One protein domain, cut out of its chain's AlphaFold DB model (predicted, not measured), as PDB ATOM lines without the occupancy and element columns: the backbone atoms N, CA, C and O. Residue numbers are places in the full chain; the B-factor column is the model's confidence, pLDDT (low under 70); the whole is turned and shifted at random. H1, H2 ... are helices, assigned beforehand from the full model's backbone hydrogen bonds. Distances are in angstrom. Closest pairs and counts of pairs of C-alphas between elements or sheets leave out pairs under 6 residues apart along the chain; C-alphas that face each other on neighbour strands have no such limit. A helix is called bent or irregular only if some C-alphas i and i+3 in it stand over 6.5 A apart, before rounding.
ATOM      1  N   SER A 336     231.061 196.539 161.590       74.06
ATOM      2  CA  SER A 336     230.272 195.955 162.682       74.06
ATOM      3  C   SER A 336     231.142 195.398 163.806       74.06
ATOM      4  O   SER A 336     231.015 194.238 164.199       74.06
ATOM      5  N   MET A 337     232.047 196.215 164.339       90.88
ATOM      6  CA  MET A 337     232.612 195.911 165.651       90.88
ATOM      7  C   MET A 337     231.503 196.079 166.694       90.88
ATOM      8  O   MET A 337     230.768 197.063 166.681       90.88
ATOM      9  N   THR A 338     231.356 195.117 167.598       96.81
ATOM     10  CA  THR A 338     230.425 195.221 168.727       96.81
ATOM     11  C   THR A 338     231.178 195.658 169.974       96.81
ATOM     12  O   THR A 338     232.321 195.260 170.207       96.81
ATOM     13  N   CYS A 339     230.540 196.476 170.802       97.69
ATOM     14  CA  CYS A 339     231.093 196.895 172.073       97.69
ATOM     15  C   CYS A 339     231.289 195.675 172.975       97.69
ATOM     16  O   CYS A 339     230.325 194.984 173.281       97.69
ATOM     17  N   ARG A 340     232.502 195.442 173.481       97.69
ATOM     18  CA  ARG A 340     232.783 194.274 174.338       97.69
ATOM     19  C   ARG A 340     232.003 194.251 175.660       97.69
ATOM     20  O   ARG A 340     231.847 193.193 176.256       97.69
ATOM     21  N   VAL A 341     231.506 195.408 176.105       98.12
ATOM     22  CA  VAL A 341     230.774 195.558 177.374       98.12
ATOM     23  C   VAL A 341     229.265 195.384 177.198       98.12
ATOM     24  O   VAL A 341     228.642 194.680 177.984       98.12
ATOM     25  N   CYS A 342     228.665 196.026 176.190       98.12
ATOM     26  CA  CYS A 342     227.207 196.028 175.997       98.12
ATOM     27  C   CYS A 342     226.733 195.332 174.714       98.12
ATOM     28  O   CYS A 342     225.534 195.286 174.464       98.12
ATOM     29  N   ASN A 343     227.649 194.825 173.888       97.00
ATOM     30  CA  ASN A 343     227.406 194.202 172.582       97.00
ATOM     31  C   ASN A 343     226.699 195.086 171.535       97.00
ATOM     32  O   ASN A 343     226.410 194.610 170.441       97.00
ATOM     33  N   ALA A 344     226.479 196.374 171.813       96.56
ATOM     34  CA  ALA A 344     225.955 197.316 170.828       96.56
ATOM     35  C   ALA A 344     226.976 197.555 169.698       96.56
ATOM     36  O   ALA A 344     228.178 197.589 169.977       96.56
ATOM     37  N   PRO A 345     226.545 197.745 168.441       95.50
ATOM     38  CA  PRO A 345     227.453 198.098 167.353       95.50
ATOM     39  C   PRO A 345     228.188 199.406 167.671       95.50
ATOM     40  O   PRO A 345     227.610 200.344 168.220       95.50
ATOM     41  N   THR A 346     229.477 199.470 167.350       95.81
ATOM     42  CA  THR A 346     230.315 200.644 167.596       95.81
ATOM     43  C   THR A 346     231.317 200.884 166.475       95.81
ATOM     44  O   THR A 346     231.845 199.953 165.870       95.81
ATOM     45  N   SER A 347     231.599 202.162 166.232       94.19
ATOM     46  CA  SER A 347     232.658 202.641 165.347       94.19
ATOM     47  C   SER A 347     233.981 202.902 166.072       94.19
ATOM     48  O   SER A 347     235.010 203.038 165.412       94.19
ATOM     49  N   GLN A 348     233.990 202.984 167.410       95.12
ATOM     50  CA  GLN A 348     235.215 203.264 168.161       95.12
ATOM     51  C   GLN A 348     235.934 201.959 168.489       95.12
ATOM     52  O   GLN A 348     235.385 201.067 169.141       95.12
ATOM     53  N   ILE A 349     237.183 201.871 168.049       95.94
ATOM     54  CA  ILE A 349     238.075 200.739 168.280       95.94
ATOM     55  C   ILE A 349     239.196 201.153 169.228       95.94
ATOM     56  O   ILE A 349     239.605 202.310 169.259       95.94
ATOM     57  N   CYS A 350     239.704 200.207 170.011       96.62
ATOM     58  CA  CYS A 350     240.869 200.451 170.847       96.62
ATOM     59  C   CYS A 350     242.066 200.831 169.966       96.62
ATOM     60  O   CYS A 350     242.565 199.967 169.253       96.62
ATOM     61  N   GLU A 351     242.563 202.067 170.071       93.75
ATOM     62  CA  GLU A 351     243.784 202.547 169.383       93.75
ATOM     63  C   GLU A 351     245.018 201.690 169.689       93.75
ATOM     64  O   GLU A 351     245.989 201.653 168.939       93.75
ATOM     65  N   GLY A 352     244.945 200.985 170.819       93.75
ATOM     66  CA  GLY A 352     245.880 199.959 171.202       93.75
ATOM     67  C   GLY A 352     245.864 198.785 170.215       93.75
ATOM     68  O   GLY A 352     246.526 198.706 169.186       93.75
ATOM     69  N   CYS A 353     245.069 197.783 170.547       94.69
ATOM     70  CA  CYS A 353     245.096 196.536 169.799       94.69
ATOM     71  C   CYS A 353     244.373 196.575 168.439       94.69
ATOM     72  O   CYS A 353     244.522 195.616 167.687       94.69
ATOM     73  N   HIS A 354     243.535 197.583 168.162       93.19
ATOM     74  CA  HIS A 354     242.568 197.648 167.051       93.19
ATOM     75  C   HIS A 354     241.668 196.402 166.892       93.19
ATOM     76  O   HIS A 354     241.047 196.205 165.852       93.19
ATOM     77  N   LYS A 355     241.578 195.546 167.920       93.56
ATOM     78  CA  LYS A 355     240.827 194.275 167.904       93.56
ATOM     79  C   LYS A 355     239.495 194.336 168.640       93.56
ATOM     80  O   LYS A 355     238.649 193.480 168.422       93.56
ATOM     81  N   VAL A 356     239.328 195.299 169.544       96.12
ATOM     82  CA  VAL A 356     238.151 195.413 170.414       96.12
ATOM     83  C   VAL A 356     237.495 196.770 170.198       96.12
ATOM     84  O   VAL A 356     238.201 197.778 170.140       96.12
ATOM     85  N   GLY A 357     236.165 196.787 170.087       96.81
ATOM     86  CA  GLY A 357     235.361 198.003 169.995       96.81
ATOM     87  C   GLY A 357     234.688 198.379 171.318       96.81
ATOM     88  O   GLY A 357     234.325 197.509 172.114       96.81
ATOM     89  N   TYR A 358     234.465 199.677 171.535       97.81
ATOM     90  CA  TYR A 358     233.690 200.215 172.661       97.81
ATOM     91  C   TYR A 358     232.730 201.295 172.175       97.81
ATOM     92  O   TYR A 358     233.083 202.047 171.286       97.81
ATOM     93  N   CYS A 359     231.516 201.404 172.717       97.62
ATOM     94  CA  CYS A 359     230.610 202.499 172.332       97.62
ATOM     95  C   CYS A 359     230.966 203.841 173.001       97.62
ATOM     96  O   CYS A 359     230.514 204.888 172.552       97.62
ATOM     97  N   SER A 360     231.751 203.811 174.084       97.69
ATOM     98  CA  SER A 360     232.215 204.994 174.809       97.69
ATOM     99  C   SER A 360     233.509 204.708 175.575       97.69
ATOM    100  O   SER A 360     233.824 203.557 175.902       97.69
ATOM    101  N   VAL A 361     234.221 205.779 175.937       97.62
ATOM    102  CA  VAL A 361     235.419 205.724 176.794       97.62
ATOM    103  C   VAL A 361     235.097 205.123 178.169       97.62
ATOM    104  O   VAL A 361     235.931 204.449 178.766       97.62
ATOM    105  N   GLU A 362     233.867 205.285 178.661       98.31
ATOM    106  CA  GLU A 362     233.435 204.672 179.921       98.31
ATOM    107  C   GLU A 362     233.425 203.139 179.848       98.31
ATOM    108  O   GLU A 362     233.854 202.473 180.791       98.31
ATOM    109  N   HIS A 363     232.965 202.560 178.733       98.50
ATOM    110  CA  HIS A 363     233.009 201.110 178.520       98.50
ATOM    111  C   HIS A 363     234.440 200.609 178.343       98.50
ATOM    112  O   HIS A 363     234.787 199.566 178.896       98.50
ATOM    113  N   GLN A 364     235.292 201.381 177.668       98.25
ATOM    114  CA  GLN A 364     236.718 201.078 177.591       98.25
ATOM    115  C   GLN A 364     237.370 201.072 178.981       98.25
ATOM    116  O   GLN A 364     238.103 200.142 179.301       98.25
ATOM    117  N   ALA A 365     237.085 202.065 179.828       97.88
ATOM    118  CA  ALA A 365     237.636 202.157 181.179       97.88
ATOM    119  C   ALA A 365     237.145 201.020 182.092       97.88
ATOM    120  O   ALA A 365     237.937 200.468 182.856       97.88
ATOM    121  N   LYS A 366     235.864 200.632 181.987       98.25
ATOM    122  CA  LYS A 366     235.293 199.488 182.721       98.25
ATOM    123  C   LYS A 366     235.952 198.165 182.327       98.25
ATOM    124  O   LYS A 366     236.259 197.363 183.205       98.25
ATOM    125  N   ASP A 367     236.198 197.952 181.034       98.25
ATOM    126  CA  ASP A 367     236.843 196.731 180.533       98.25
ATOM    127  C   ASP A 367     238.379 196.767 180.657       98.25
ATOM    128  O   ASP A 367     239.029 195.730 180.572       98.25
ATOM    129  N   TRP A 368     238.992 197.930 180.921       97.12
ATOM    130  CA  TRP A 368     240.451 198.111 180.893       97.12
ATOM    131  C   TRP A 368     241.218 197.178 181.836       97.12
ATOM    132  O   TRP A 368     242.335 196.775 181.526       97.12
ATOM    133  N   PHE A 369     240.642 196.780 182.971       97.00
ATOM    134  CA  PHE A 369     241.311 195.851 183.888       97.00
ATOM    135  C   PHE A 369     241.483 194.439 183.297       97.00
ATOM    136  O   PHE A 369     242.464 193.751 183.599       97.00
ATOM    137  N   ILE A 370     240.536 194.013 182.457       97.19
ATOM    138  CA  ILE A 370     240.544 192.722 181.761       97.19
ATOM    139  C   ILE A 370     241.278 192.895 180.434       97.19
ATOM    140  O   ILE A 370     242.309 192.262 180.197       97.19
ATOM    141  N   HIS A 371     240.798 193.831 179.613       97.31
ATOM    142  CA  HIS A 371     241.355 194.134 178.310       97.31
ATOM    143  C   HIS A 371     242.819 194.547 178.384       97.31
ATOM    144  O   HIS A 371     243.589 194.103 177.553       97.31
ATOM    145  N   GLY A 372     243.251 195.320 179.378       95.81
ATOM    146  CA  GLY A 372     244.636 195.782 179.498       95.81
ATOM    147  C   GLY A 372     245.666 194.650 179.596       95.81
ATOM    148  O   GLY A 372     246.819 194.848 179.233       95.81
ATOM    149  N   ARG A 373     245.260 193.445 180.019       95.25
ATOM    150  CA  ARG A 373     246.127 192.252 180.025       95.25
ATOM    151  C   ARG A 373     246.218 191.577 178.653       95.25
ATOM    152  O   ARG A 373     247.209 190.918 178.363       95.25
ATOM    153  N   GLU A 374     245.180 191.726 177.835       95.31
ATOM    154  CA  GLU A 374     245.047 191.141 176.493       95.31
ATOM    155  C   GLU A 374     245.393 192.128 175.373       95.31
ATOM    156  O   GLU A 374     245.663 191.725 174.238       95.31
ATOM    157  N   CYS A 375     245.342 193.425 175.676       94.94
ATOM    158  CA  CYS A 375     245.692 194.522 174.802       94.94
ATOM    159  C   CYS A 375     247.189 194.395 174.585       94.94
ATOM    160  O   CYS A 375     247.994 194.912 175.352       94.94
ATOM    161  N   GLY A 376     247.554 193.617 173.564       87.06
ATOM    162  CA  GLY A 376     248.923 193.280 173.179       87.06
ATOM    163  C   GLY A 376     249.728 194.477 172.683       87.06
ATOM    164  O   GLY A 376     250.606 194.306 171.843       87.06
ATOM    165  N   PHE A 377     249.424 195.671 173.188       78.56
ATOM    166  CA  PHE A 377     250.245 196.859 173.136       78.56
ATOM    167  C   PHE A 377     251.548 196.574 173.873       78.56
ATOM    168  O   PHE A 377     251.779 196.953 175.018       78.56
ATOM    169  N   SER A 378     252.427 195.845 173.190       64.88
ATOM    170  CA  SER A 378     253.827 195.849 173.541       64.88
ATOM    171  C   SER A 378     254.304 197.288 173.321       64.88
ATOM    172  O   SER A 378     254.137 197.793 172.206       64.88
ATOM    173  N   PRO A 379     254.900 197.953 174.324       62.03
ATOM    174  CA  PRO A 379     255.374 199.335 174.199       62.03
ATOM    175  C   PRO A 379     256.291 199.559 172.980       62.03
ATOM    176  O   PRO A 379     256.344 200.657 172.438       62.03
ATOM    177  N   LYS A 380     256.900 198.488 172.452       65.06
ATOM    178  CA  LYS A 380     257.690 198.482 171.213       65.06
ATOM    179  C   LYS A 380     256.956 198.974 169.957       65.06
ATOM    180  O   LYS A 380     257.612 199.453 169.040       65.06
ATOM    181  N   GLN A 381     255.629 198.845 169.867       66.00
ATOM    182  CA  GLN A 381     254.887 199.325 168.690       66.00
ATOM    183  C   GLN A 381     254.603 200.831 168.737       66.00
ATOM    184  O   GLN A 381     254.500 201.454 167.683       66.00
ATOM    185  N   ILE A 382     254.548 201.424 169.933       62.69
ATOM    186  CA  ILE A 382     254.378 202.873 170.091       62.69
ATOM    187  C   ILE A 382     255.655 203.584 169.628       62.69
ATOM    188  O   ILE A 382     255.570 204.509 168.826       62.69
ATOM    189  N   GLU A 383     256.829 203.078 170.020       63.12
ATOM    190  CA  GLU A 383     258.129 203.636 169.612       63.12
ATOM    191  C   GLU A 383     258.326 203.606 168.087       63.12
ATOM    192  O   GLU A 383     258.738 204.599 167.489       63.12
ATOM    193  N   ALA A 384     257.929 202.511 167.427       63.84
ATOM    194  CA  ALA A 384     258.009 202.395 165.970       63.84
ATOM    195  C   ALA A 384     257.058 203.354 165.223       63.84
ATOM    196  O   ALA A 384     257.317 203.710 164.074       63.84
ATOM    197  N   SER A 385     255.958 203.774 165.856       59.12
ATOM    198  CA  SER A 385     254.990 204.704 165.258       59.12
ATOM    199  C   SER A 385     255.359 206.181 165.454       59.12
ATOM    200  O   SER A 385     254.991 207.019 164.630       59.12
ATOM    201  N   THR A 386     256.143 206.513 166.484       58.47
ATOM    202  CA  THR A 386     256.575 207.892 166.760       58.47
ATOM    203  C   THR A 386     257.787 208.342 165.936       58.47
ATOM    204  O   THR A 386     257.927 209.538 165.672       58.47
ATOM    205  N   ASP A 387     258.616 207.419 165.436       52.84
ATOM    206  CA  ASP A 387     259.810 207.761 164.639       52.84
ATOM    207  C   ASP A 387     259.498 208.294 163.228       52.84
ATOM    208  O   ASP A 387     260.298 209.018 162.623       52.84
ATOM    209  N   VAL A 388     258.298 208.028 162.706       56.38
ATOM    210  CA  VAL A 388     257.859 208.580 161.412       56.38
ATOM    211  C   VAL A 388     257.514 210.071 161.529       56.38
ATOM    212  O   VAL A 388     257.650 210.818 160.559       56.38
TER     213      VAL A 388
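What this domain is: This is residues 336 to 388 of the 434 residues of the protein "MYND-type domain-containing protein" of Schizopora paradoxa (UniProt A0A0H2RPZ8). A body of looping chain, residues 336 to 360, has the irregular helix H1 packed along one side, and a tight link leads from H1 to a second helix, H2, whose residues 383 to 388 stick out free at one end of the long axis. The printed part has 53 residues, with H1 then H2 and no named strand; the class is all helix, though the two helices hold 23 of the 53 residues. It is only just compact, close to loose, with a radius of gyration of the C-alphas of 12.0 A, and elongated, spanning 36 by 22 by 15 A.

Where its parts are: Residues 336 to 360 hold no named element; C-alpha 336 is at (230.272, 195.955, 162.682). H1, residues 361 to 374, begins at C-alpha 361 (235.419, 205.724, 176.794) and is 17.5 A long. It is irregular, with C-alphas 366 and 369 7.1 A apart. H2, residues 380 to 388, is 14.1 A long and ends at C-alpha 388 (257.859, 208.580, 161.412).

How they stand to each other: Residues 337 to 338 pair with residues 345 to 346, antiparallel. H1 and H2 are apart. Of the O i to N i+4 pairs, 6 of 10 in H1 and 4 of 5 in H2 are within hydrogen-bond range.

The domain as a whole: The C-alphas farthest apart, of Cys 342 and Asp 387, are 36.5 A apart. The printed part has no cut. Residues 378 to 388 have pLDDT under 70.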